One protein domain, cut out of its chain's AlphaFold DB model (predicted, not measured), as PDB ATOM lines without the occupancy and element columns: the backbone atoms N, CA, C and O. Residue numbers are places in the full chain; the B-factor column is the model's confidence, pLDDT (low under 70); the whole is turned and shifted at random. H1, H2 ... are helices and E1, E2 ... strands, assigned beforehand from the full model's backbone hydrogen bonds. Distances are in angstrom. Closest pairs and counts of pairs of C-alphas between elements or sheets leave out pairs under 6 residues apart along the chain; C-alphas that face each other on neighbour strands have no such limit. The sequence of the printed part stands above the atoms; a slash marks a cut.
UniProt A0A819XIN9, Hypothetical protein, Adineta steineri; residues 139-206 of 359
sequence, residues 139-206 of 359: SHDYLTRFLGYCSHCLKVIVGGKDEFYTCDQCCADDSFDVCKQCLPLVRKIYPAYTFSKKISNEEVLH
ATOM      1  N   SER A 139     -39.053  52.873  -7.758       41.72
ATOM      2  CA  SER A 139     -38.792  52.879  -9.191       41.72
ATOM      3  C   SER A 139     -39.765  51.938  -9.901       41.72
ATOM      4  O   SER A 139     -39.692  50.718  -9.751       41.72
ATOM      5  N   HIS A 140     -40.682  52.521 -10.678       43.53
ATOM      6  CA  HIS A 140     -41.592  51.803 -11.572       43.53
ATOM      7  C   HIS A 140     -40.823  50.816 -12.459       43.53
ATOM      8  O   HIS A 140     -41.171  49.640 -12.466       43.53
ATOM      9  N   ASP A 141     -39.709  51.269 -13.047       45.59
ATOM     10  CA  ASP A 141     -38.785  50.472 -13.859       45.59
ATOM     11  C   ASP A 141     -38.220  49.253 -13.118       45.59
ATOM     12  O   ASP A 141     -37.968  48.230 -13.741       45.59
ATOM     13  N   TYR A 142     -38.005  49.333 -11.800       45.66
ATOM     14  CA  TYR A 142     -37.454  48.212 -11.034       45.66
ATOM     15  C   TYR A 142     -38.489  47.090 -10.877       45.66
ATOM     16  O   TYR A 142     -38.219  45.922 -11.147       45.66
ATOM     17  N   LEU A 143     -39.714  47.421 -10.475       48.38
ATOM     18  CA  LEU A 143     -40.732  46.397 -10.239       48.38
ATOM     19  C   LEU A 143     -41.242  45.757 -11.539       48.38
ATOM     20  O   LEU A 143     -41.532  44.563 -11.528       48.38
ATOM     21  N   THR A 144     -41.312  46.505 -12.645       50.31
ATOM     22  CA  THR A 144     -41.722  45.966 -13.955       50.31
ATOM     23  C   THR A 144     -40.603  45.231 -14.684       50.31
ATOM     24  O   THR A 144     -40.880  44.214 -15.311       50.31
ATOM     25  N   ARG A 145     -39.336  45.669 -14.588       49.69
ATOM     26  CA  ARG A 145     -38.234  44.969 -15.279       49.69
ATOM     27  C   ARG A 145     -37.804  43.669 -14.609       49.69
ATOM     28  O   ARG A 145     -37.312  42.787 -15.306       49.69
ATOM     29  N   PHE A 146     -37.926  43.544 -13.284       53.38
ATOM     30  CA  PHE A 146     -37.252  42.452 -12.566       53.38
ATOM     31  C   PHE A 146     -38.149  41.272 -12.187       53.38
ATOM     32  O   PHE A 146     -37.619  40.201 -11.906       53.38
ATOM     33  N   LEU A 147     -39.480  41.420 -12.201       64.31
ATOM     34  CA  LEU A 147     -40.411  40.346 -11.842       64.31
ATOM     35  C   LEU A 147     -41.625  40.348 -12.771       64.31
ATOM     36  O   LEU A 147     -42.616  41.017 -12.506       64.31
ATOM     37  N   GLY A 148     -41.580  39.551 -13.836       78.62
ATOM     38  CA  GLY A 148     -42.790  39.210 -14.581       78.62
ATOM     39  C   GLY A 148     -43.672  38.298 -13.727       78.62
ATOM     40  O   GLY A 148     -43.209  37.293 -13.171       78.62
ATOM     41  N   TYR A 149     -44.943  38.655 -13.597       87.12
ATOM     42  CA  TYR A 149     -45.964  37.902 -12.874       87.12
ATOM     43  C   TYR A 149     -47.144  37.623 -13.791       87.12
ATOM     44  O   TYR A 149     -47.397  38.333 -14.754       87.12
ATOM     45  N   CYS A 150     -47.886  36.567 -13.477       90.50
ATOM     46  CA  CYS A 150     -49.137  36.281 -14.150       90.50
ATOM     47  C   CYS A 150     -50.154  37.344 -13.748       90.50
ATOM     48  O   CYS A 150     -50.594  37.349 -12.602       90.50
ATOM     49  N   SER A 151     -50.588  38.191 -14.671       90.88
ATOM     50  CA  SER A 151     -51.609  39.215 -14.438       90.88
ATOM     51  C   SER A 151     -52.949  38.621 -13.982       90.88
ATOM     52  O   SER A 151     -53.759  39.315 -13.376       90.88
ATOM     53  N   HIS A 152     -53.179  37.319 -14.204       89.31
ATOM     54  CA  HIS A 152     -54.379  36.625 -13.733       89.31
ATOM     55  C   HIS A 152     -54.277  36.101 -12.288       89.31
ATOM     56  O   HIS A 152     -55.157  36.370 -11.475       89.31
ATOM     57  N   CYS A 153     -53.237  35.326 -11.953       87.00
ATOM     58  CA  CYS A 153     -53.123  34.659 -10.642       87.00
ATOM     59  C   CYS A 153     -52.024  35.224  -9.736       87.00
ATOM     60  O   CYS A 153     -51.840  34.745  -8.619       87.00
ATOM     61  N   LEU A 154     -51.274  36.212 -10.225       81.81
ATOM     62  CA  LEU A 154     -50.154  36.874  -9.552       81.81
ATOM     63  C   LEU A 154     -49.008  35.926  -9.163       81.81
ATOM     64  O   LEU A 154     -48.124  36.297  -8.389       81.81
ATOM     65  N   LYS A 155     -48.993  34.702  -9.715       81.88
ATOM     66  CA  LYS A 155     -47.847  33.794  -9.628       81.88
ATOM     67  C   LYS A 155     -46.672  34.450 -10.346       81.88
ATOM     68  O   LYS A 155     -46.819  34.875 -11.490       81.88
ATOM     69  N   VAL A 156     -45.516  34.509  -9.692       80.88
ATOM     70  CA  VAL A 156     -44.269  34.950 -10.325       80.88
ATOM     71  C   VAL A 156     -43.953  34.000 -11.483       80.88
ATOM     72  O   VAL A 156     -43.933  32.783 -11.301       80.88
ATOM     73  N   ILE A 157     -43.782  34.564 -12.676       81.75
ATOM     74  CA  ILE A 157     -43.476  33.846 -13.918       81.75
ATOM     75  C   ILE A 157     -41.961  33.812 -14.161       81.75
ATOM     76  O   ILE A 157     -41.434  32.883 -14.766       81.75
ATOM     77  N   VAL A 158     -41.252  34.829 -13.677       68.69
ATOM     78  CA  VAL A 158     -39.835  35.034 -13.962       68.69
ATOM     79  C   VAL A 158     -38.946  34.272 -12.972       68.69
ATOM     80  O   VAL A 158     -39.058  34.457 -11.763       68.69
ATOM     81  N   GLY A 159     -38.059  33.412 -13.493       57.06
ATOM     82  CA  GLY A 159     -37.141  32.596 -12.679       57.06
ATOM     83  C   GLY A 159     -36.743  31.224 -13.246       57.06
ATOM     84  O   GLY A 159     -36.084  30.457 -12.551       57.06
ATOM     85  N   GLY A 160     -37.102  30.915 -14.495       56.66
ATOM     86  CA  GLY A 160     -36.601  29.741 -15.212       56.66
ATOM     87  C   GLY A 160     -37.619  28.604 -15.335       56.66
ATOM     88  O   GLY A 160     -38.188  28.134 -14.355       56.66
ATOM     89  N   LYS A 161     -37.773  28.136 -16.579       61.38
ATOM     90  CA  LYS A 161     -38.553  26.981 -17.081       61.38
ATOM     91  C   LYS A 161     -40.054  27.152 -17.304       61.38
ATOM     92  O   LYS A 161     -40.580  26.447 -18.165       61.38
ATOM     93  N   ASP A 162     -40.743  28.044 -16.602       75.56
ATOM     94  CA  ASP A 162     -42.190  28.184 -16.794       75.56
ATOM     95  C   ASP A 162     -42.509  28.955 -18.090       75.56
ATOM     96  O   ASP A 162     -42.096  30.097 -18.291       75.56
ATOM     97  N   GLU A 163     -43.263  28.318 -18.991       90.44
ATOM     98  CA  GLU A 163     -43.795  28.968 -20.192       90.44
ATOM     99  C   GLU A 163     -44.834  30.026 -19.800       90.44
ATOM    100  O   GLU A 163     -45.774  29.746 -19.040       90.44
ATOM    101  N   PHE A 164     -44.717  31.214 -20.387       92.81
ATOM    102  CA  PHE A 164     -45.723  32.257 -20.257       92.81
ATOM    103  C   PHE A 164     -46.117  32.846 -21.596       92.81
ATOM    104  O   PHE A 164     -45.505  32.581 -22.631       92.81
ATOM    105  N   TYR A 165     -47.207  33.594 -21.560       95.00
ATOM    106  CA  TYR A 165     -47.869  34.103 -22.737       95.00
ATOM    107  C   TYR A 165     -48.198  35.570 -22.526       95.00
ATOM    108  O   TYR A 165     -48.846  35.911 -21.540       95.00
ATOM    109  N   THR A 166     -47.772  36.411 -23.455       94.38
ATOM    110  CA  THR A 166     -48.063  37.846 -23.448       94.38
ATOM    111  C   THR A 166     -49.205  38.108 -24.413       94.38
ATOM    112  O   THR A 166     -49.235  37.536 -25.503       94.38
ATOM    113  N   CYS A 167     -50.158  38.941 -24.010       96.06
ATOM    114  CA  CYS A 167     -51.212  39.413 -24.899       96.06
ATOM    115  C   CYS A 167     -50.637  40.244 -26.061       96.06
ATOM    116  O   CYS A 167     -49.868  41.172 -25.818       96.06
ATOM    117  N   ASP A 168     -51.050  39.960 -27.298       94.62
ATOM    118  CA  ASP A 168     -50.566  40.679 -28.488       94.62
ATOM    119  C   ASP A 168     -51.302  42.008 -28.731       94.62
ATOM    120  O   ASP A 168     -50.794  42.888 -29.420       94.62
ATOM    121  N   GLN A 169     -52.515  42.147 -28.190       94.75
ATOM    122  CA  GLN A 169     -53.371  43.328 -28.337       94.75
ATOM    123  C   GLN A 169     -53.171  44.357 -27.218       94.75
ATOM    124  O   GLN A 169     -53.673  45.475 -27.323       94.75
ATOM    125  N   CYS A 170     -52.498  43.989 -26.127       89.62
ATOM    126  CA  CYS A 170     -52.181  44.927 -25.055       89.62
ATOM    127  C   CYS A 170     -51.046  45.860 -25.497       89.62
ATOM    128  O   CYS A 170     -50.110  45.435 -26.172       89.62
ATOM    129  N   CYS A 171     -51.133  47.140 -25.123       82.31
ATOM    130  CA  CYS A 171     -50.093  48.122 -25.414       82.31
ATOM    131  C   CYS A 171     -48.741  47.662 -24.847       82.31
ATOM    132  O   CYS A 171     -48.694  47.042 -23.787       82.31
ATOM    133  N   ALA A 172     -47.644  48.005 -25.527       74.56
ATOM    134  CA  ALA A 172     -46.295  47.588 -25.130       74.56
ATOM    135  C   ALA A 172     -45.919  48.007 -23.695       74.56
ATOM    136  O   ALA A 172     -45.143  47.311 -23.045       74.56
ATOM    137  N   ASP A 173     -46.497  49.106 -23.204       71.44
ATOM    138  CA  ASP A 173     -46.257  49.625 -21.855       71.44
ATOM    139  C   ASP A 173     -47.055  48.884 -20.761       71.44
ATOM    140  O   ASP A 173     -46.681  48.949 -19.592       71.44
ATOM    141  N   ASP A 174     -48.094  48.128 -21.139       77.69
ATOM    142  CA  ASP A 174     -48.984  47.370 -20.247       77.69
ATOM    143  C   ASP A 174     -49.027  45.896 -20.675       77.69
ATOM    144  O   ASP A 174     -50.056  45.365 -21.114       77.69
ATOM    145  N   SER A 175     -47.884  45.211 -20.578       84.38
ATOM    146  CA  SER A 175     -47.809  43.794 -20.930       84.38
ATOM    147  C   SER A 175     -48.725  42.962 -20.023       84.38
ATOM    148  O   SER A 175     -48.543  42.857 -18.809       84.38
ATOM    149  N   PHE A 176     -49.744  42.340 -20.620       91.25
ATOM    150  CA  PHE A 176     -50.603  41.396 -19.913       91.25
ATOM    151  C   PHE A 176     -50.034  39.984 -20.063       91.25
ATOM    152  O   PHE A 176     -50.325  39.273 -21.031       91.25
ATOM    153  N   ASP A 177     -49.194  39.604 -19.102       93.12
ATOM    154  CA  ASP A 177     -48.504  38.318 -19.076       93.12
ATOM    155  C   ASP A 177     -49.300  37.275 -18.289       93.12
ATOM    156  O   ASP A 177     -49.813  37.518 -17.200       93.12
ATOM    157  N   VAL A 178     -49.414  36.066 -18.826       94.25
ATOM    158  CA  VAL A 178     -50.232  34.995 -18.253       94.25
ATOM    159  C   VAL A 178     -49.420  33.712 -18.206       94.25
ATOM    160  O   VAL A 178     -48.810  33.297 -19.192       94.25
ATOM    161  N   CYS A 179     -49.417  33.036 -17.057       94.25
ATOM    162  CA  CYS A 179     -48.763  31.737 -16.948       94.25
ATOM    163  C   CYS A 179     -49.544  30.669 -17.732       94.25
ATOM    164  O   CYS A 179     -50.765  30.752 -17.890       94.25
ATOM    165  N   LYS A 180     -48.854  29.608 -18.164       94.88
ATOM    166  CA  LYS A 180     -49.456  28.480 -18.897       94.88
ATOM    167  C   LYS A 180     -50.750  27.933 -18.280       94.88
ATOM    168  O   LYS A 180     -51.676  27.593 -19.008       94.88
ATOM    169  N   GLN A 181     -50.824  27.863 -16.951       94.50
ATOM    170  CA  GLN A 181     -51.990  27.336 -16.232       94.50
ATOM    171  C   GLN A 181     -53.216  28.255 -16.329       94.50
ATOM    172  O   GLN A 181     -54.345  27.773 -16.344       94.50
ATOM    173  N   CYS A 182     -53.008  29.569 -16.407       95.56
ATOM    174  CA  CYS A 182     -54.091  30.547 -16.464       95.56
ATOM    175  C   CYS A 182     -54.541  30.857 -17.895       95.56
ATOM    176  O   CYS A 182     -55.642  31.369 -18.083       95.56
ATOM    177  N   LEU A 183     -53.739  30.511 -18.907       96.81
ATOM    178  CA  LEU A 183     -54.042  30.798 -20.309       96.81
ATOM    179  C   LEU A 183     -55.426  30.289 -20.776       96.81
ATOM    180  O   LEU A 183     -56.130  31.071 -21.416       96.81
ATOM    181  N   PRO A 184     -55.879  29.053 -20.463       97.44
ATOM    182  CA  PRO A 184     -57.200  28.585 -20.899       97.44
ATOM    183  C   PRO A 184     -58.352  29.419 -20.326       97.44
ATOM    184  O   PRO A 184     -59.323  29.704 -21.024       97.44
ATOM    185  N   LEU A 185     -58.230  29.842 -19.062       95.19
ATOM    186  CA  LEU A 185     -59.225  30.685 -18.399       95.19
ATOM    187  C   LEU A 185     -59.246  32.083 -19.011       95.19
ATOM    188  O   LEU A 185     -60.314  32.588 -19.348       95.19
ATOM    189  N   VAL A 186     -58.073  32.683 -19.211       94.88
ATOM    190  CA  VAL A 186     -57.960  34.018 -19.810       94.88
ATOM    191  C   VAL A 186     -58.510  34.024 -21.237       94.88
ATOM    192  O   VAL A 186     -59.286  34.913 -21.561       94.88
ATOM    193  N   ARG A 187     -58.225  33.006 -22.061       97.19
ATOM    194  CA  ARG A 187     -58.807  32.884 -23.414       97.19
ATOM    195  C   ARG A 187     -60.329  32.763 -23.410       97.19
ATOM    196  O   ARG A 187     -60.979  33.244 -24.328       97.19
ATOM    197  N   LYS A 188     -60.909  32.137 -22.382       96.62
ATOM    198  CA  LYS A 188     -62.368  32.062 -22.230       96.62
ATOM    199  C   LYS A 188     -62.975  33.423 -21.876       96.62
ATOM    200  O   LYS A 188     -64.069  33.729 -22.337       96.62
ATOM    201  N   ILE A 189     -62.283  34.214 -21.054       94.88
ATOM    202  CA  ILE A 189     -62.734  35.550 -20.636       94.88
ATOM    203  C   ILE A 189     -62.538  36.570 -21.769       94.88
ATOM    204  O   ILE A 189     -63.407  37.408 -21.994       94.88
ATOM    205  N   TYR A 190     -61.429  36.470 -22.504       93.88
ATOM    206  CA  TYR A 190     -61.030  37.392 -23.568       93.88
ATOM    207  C   TYR A 190     -60.840  36.641 -24.897       93.88
ATOM    208  O   TYR A 190     -59.714  36.493 -25.372       93.88
ATOM    209  N   PRO A 191     -61.924  36.153 -25.527       96.19
ATOM    210  CA  PRO A 191     -61.828  35.317 -26.726       96.19
ATOM    211  C   PRO A 191     -61.305  36.066 -27.961       96.19
ATOM    212  O   PRO A 191     -60.793  35.436 -28.878       96.19
ATOM    213  N   ALA A 192     -61.414  37.398 -27.984       96.12
ATOM    214  CA  ALA A 192     -60.889  38.236 -29.064       96.12
ATOM    215  C   ALA A 192     -59.376  38.511 -28.951       96.12
ATOM    216  O   ALA A 192     -58.794  39.096 -29.861       96.12
ATOM    217  N   TYR A 193     -58.751  38.127 -27.835       95.94
ATOM    218  CA  TYR A 193     -57.357  38.430 -27.537       95.94
ATOM    219  C   TYR A 193     -56.482  37.223 -27.886       95.94
ATOM    220  O   TYR A 193     -56.796  36.075 -27.559       95.94
ATOM    221  N   THR A 194     -55.360  37.484 -28.544       97.44
ATOM    222  CA  THR A 194     -54.338  36.497 -28.879       97.44
ATOM    223  C   THR A 194     -53.165  36.632 -27.927       97.44
ATOM    224  O   THR A 194     -52.905  37.678 -27.337       97.44
ATOM    225  N   PHE A 195     -52.500  35.507 -27.708       96.75
ATOM    226  CA  PHE A 195     -51.478  35.377 -26.689       96.75
ATOM    227  C   PHE A 195     -50.285  34.655 -27.291       96.75
ATOM    228  O   PHE A 195     -50.369  33.449 -27.562       96.75
ATOM    229  N   SER A 196     -49.185  35.379 -27.470       96.56
ATOM    230  CA  SER A 196     -47.931  34.827 -27.960       96.56
ATOM    231  C   SER A 196     -47.122  34.237 -26.821       96.56
ATOM    232  O   SER A 196     -46.893  34.866 -25.788       96.56
ATOM    233  N   LYS A 197     -46.642  33.011 -27.027       95.06
ATOM    234  CA  LYS A 197     -45.714  32.365 -26.103       95.06
ATOM    235  C   LYS A 197     -44.418  33.173 -26.050       95.06
ATOM    236  O   LYS A 197     -43.775  33.379 -27.077       95.06
ATOM    237  N   LYS A 198     -44.007  33.569 -24.851       90.25
ATOM    238  CA  LYS A 198     -42.676  34.107 -24.585       90.25
ATOM    239  C   LYS A 198     -41.867  33.048 -23.850       90.25
ATOM    240  O   LYS A 198     -42.349  32.371 -22.941       90.25
ATOM    241  N   ILE A 199     -40.630  32.875 -24.287       79.94
ATOM    242  CA  ILE A 199     -39.638  32.085 -23.569       79.94
ATOM    243  C   ILE A 199     -38.872  33.106 -22.739       79.94
ATOM    244  O   ILE A 199     -38.396  34.095 -23.293       79.94
ATOM    245  N   SER A 200     -38.808  32.932 -21.415       70.75
ATOM    246  CA  SER A 200     -37.936  33.791 -20.616       70.75
ATOM    247  C   SER A 200     -36.509  33.537 -21.091       70.75
ATOM    248  O   SER A 200     -35.994  32.434 -20.888       70.75
ATOM    249  N   ASN A 201     -35.891  34.513 -21.749       58.97
ATOM    250  CA  ASN A 201     -34.480  34.416 -22.095       58.97
ATOM    251  C   ASN A 201     -33.687  34.181 -20.796       58.97
ATOM    252  O   ASN A 201     -33.997  34.776 -19.759       58.97
ATOM    253  N   GLU A 202     -32.690  33.293 -20.834       53.19
ATOM    254  CA  GLU A 202     -31.882  32.897 -19.666       53.19
ATOM    255  C   GLU A 202     -31.213  34.080 -18.944       53.19
ATOM    256  O   GLU A 202     -30.847  33.957 -17.776       53.19
ATOM    257  N   GLU A 203     -31.125  35.255 -19.574       48.47
ATOM    258  CA  GLU A 203     -30.609  36.486 -18.964       48.47
ATOM    259  C   GLU A 203     -31.305  36.866 -17.650       48.47
ATOM    260  O   GLU A 203     -30.687  37.499 -16.794       48.47
ATOM    261  N   VAL A 204     -32.548  36.435 -17.414       49.28
ATOM    262  CA  VAL A 204     -33.214  36.763 -16.147       49.28
ATOM    263  C   VAL A 204     -32.682  35.953 -14.951       49.28
ATOM    264  O   VAL A 204     -32.732  36.432 -13.816       49.28
ATOM    265  N   LEU A 205     -32.065  34.786 -15.179       45.59
ATOM    266  CA  LEU A 205     -31.341  34.044 -14.132       45.59
ATOM    267  C   LEU A 205     -30.079  34.793 -13.667       45.59
ATOM    268  O   LEU A 205     -29.743  34.762 -12.482       45.59
ATOM    269  N   HIS A 206     -29.420  35.541 -14.559       45.78
ATOM    270  CA  HIS A 206     -28.285  36.391 -14.183       45.78
ATOM    271  C   HIS A 206     -28.685  37.542 -13.246       45.78
ATOM    272  O   HIS A 206     -27.852  38.035 -12.484       45.78
TER     273      HIS A 206
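This is residues 139 to 206 of the 359 residues of the protein "Hypothetical protein" of Adineta steineri (UniProt A0A819XIN9). Look first for a small three-stranded sheet in the middle of the domain, with the short helix H2 at one end of the longest axis and the helices H1 and H3, both off the sheet, towards the other end. A long looping stretch with no named element, residues 147 to 163, leads from H1 to the sheet. The printed part has 68 residues, with three named helices and three named strands in the order H1, E1, E2, H2, E3, H3; the sheet order is E2, E1, E3, all antiparallel. The class is mixed, helices and strands, with under half of the residues in named elements. The whole is compact, with a radius of gyration of the C-alphas of 11.8 A and spans of 35 by 25 by 18 A.

Find C-alpha 164 at (-45.723, 32.257, -20.257), where E1, residues 164 to 167, begins; it runs 10.1 A. Its neighbours are E2, residues 177 to 179, 6.9 A long, and E3, residues 195 to 198, 9.1 A long. H2, residues 183 to 189, starts at C-alpha 183 at (-54.042, 30.798, -20.309) and runs 9.9 A. H1, residues 140 to 146, is 10.4 A long. H3, residues 203 to 206, is 5.3 A long and ends at C-alpha 206 at (-28.285, 36.391, -14.183).

Begin at E1, the inner strand. E1 and E2 form a hairpin, antiparallel at 146 degrees, with N 178 and O 165 2.8 A apart, within hydrogen-bond range. E1 and E3 are antiparallel at 138 degrees; look for N 166 and O 196, 2.9 A apart. E2, H2 and E3 make a split strand-helix-strand unit, two strands of one sheet that follow each other among the strands, with a helix between them in the chain and E1 between them in the sheet; its crossover is right-handed. H2 is on the sheet, over E1, at a height over the sheet of 10.6 A; it only just stands up from the sheet, rising 42 degrees. The closest C-alphas of H2 and E1 are those of Leu 183 and Tyr 165, 7.4 A apart. H1 and H3 are not on the sheet; they are close but not clearly touching, their closest C-alphas, those of Phe 146 and Val 204, being 7.8 A apart. H1 and H2 are apart, as are H2 and H3. In H1 and H2 every O i to N i+4 pair is within hydrogen-bond range; H3 is too short for such a pair.

The two C-alphas farthest apart, those of Ala 192 and His 206, are 35.9 A apart. The printed part has no cut. The link from H1 to E1, 17 residues, is long. The mean pLDDT of the printed part is 79.3; look for values under 70 at residues 139 to 147, 158 to 161 and 201 to 206.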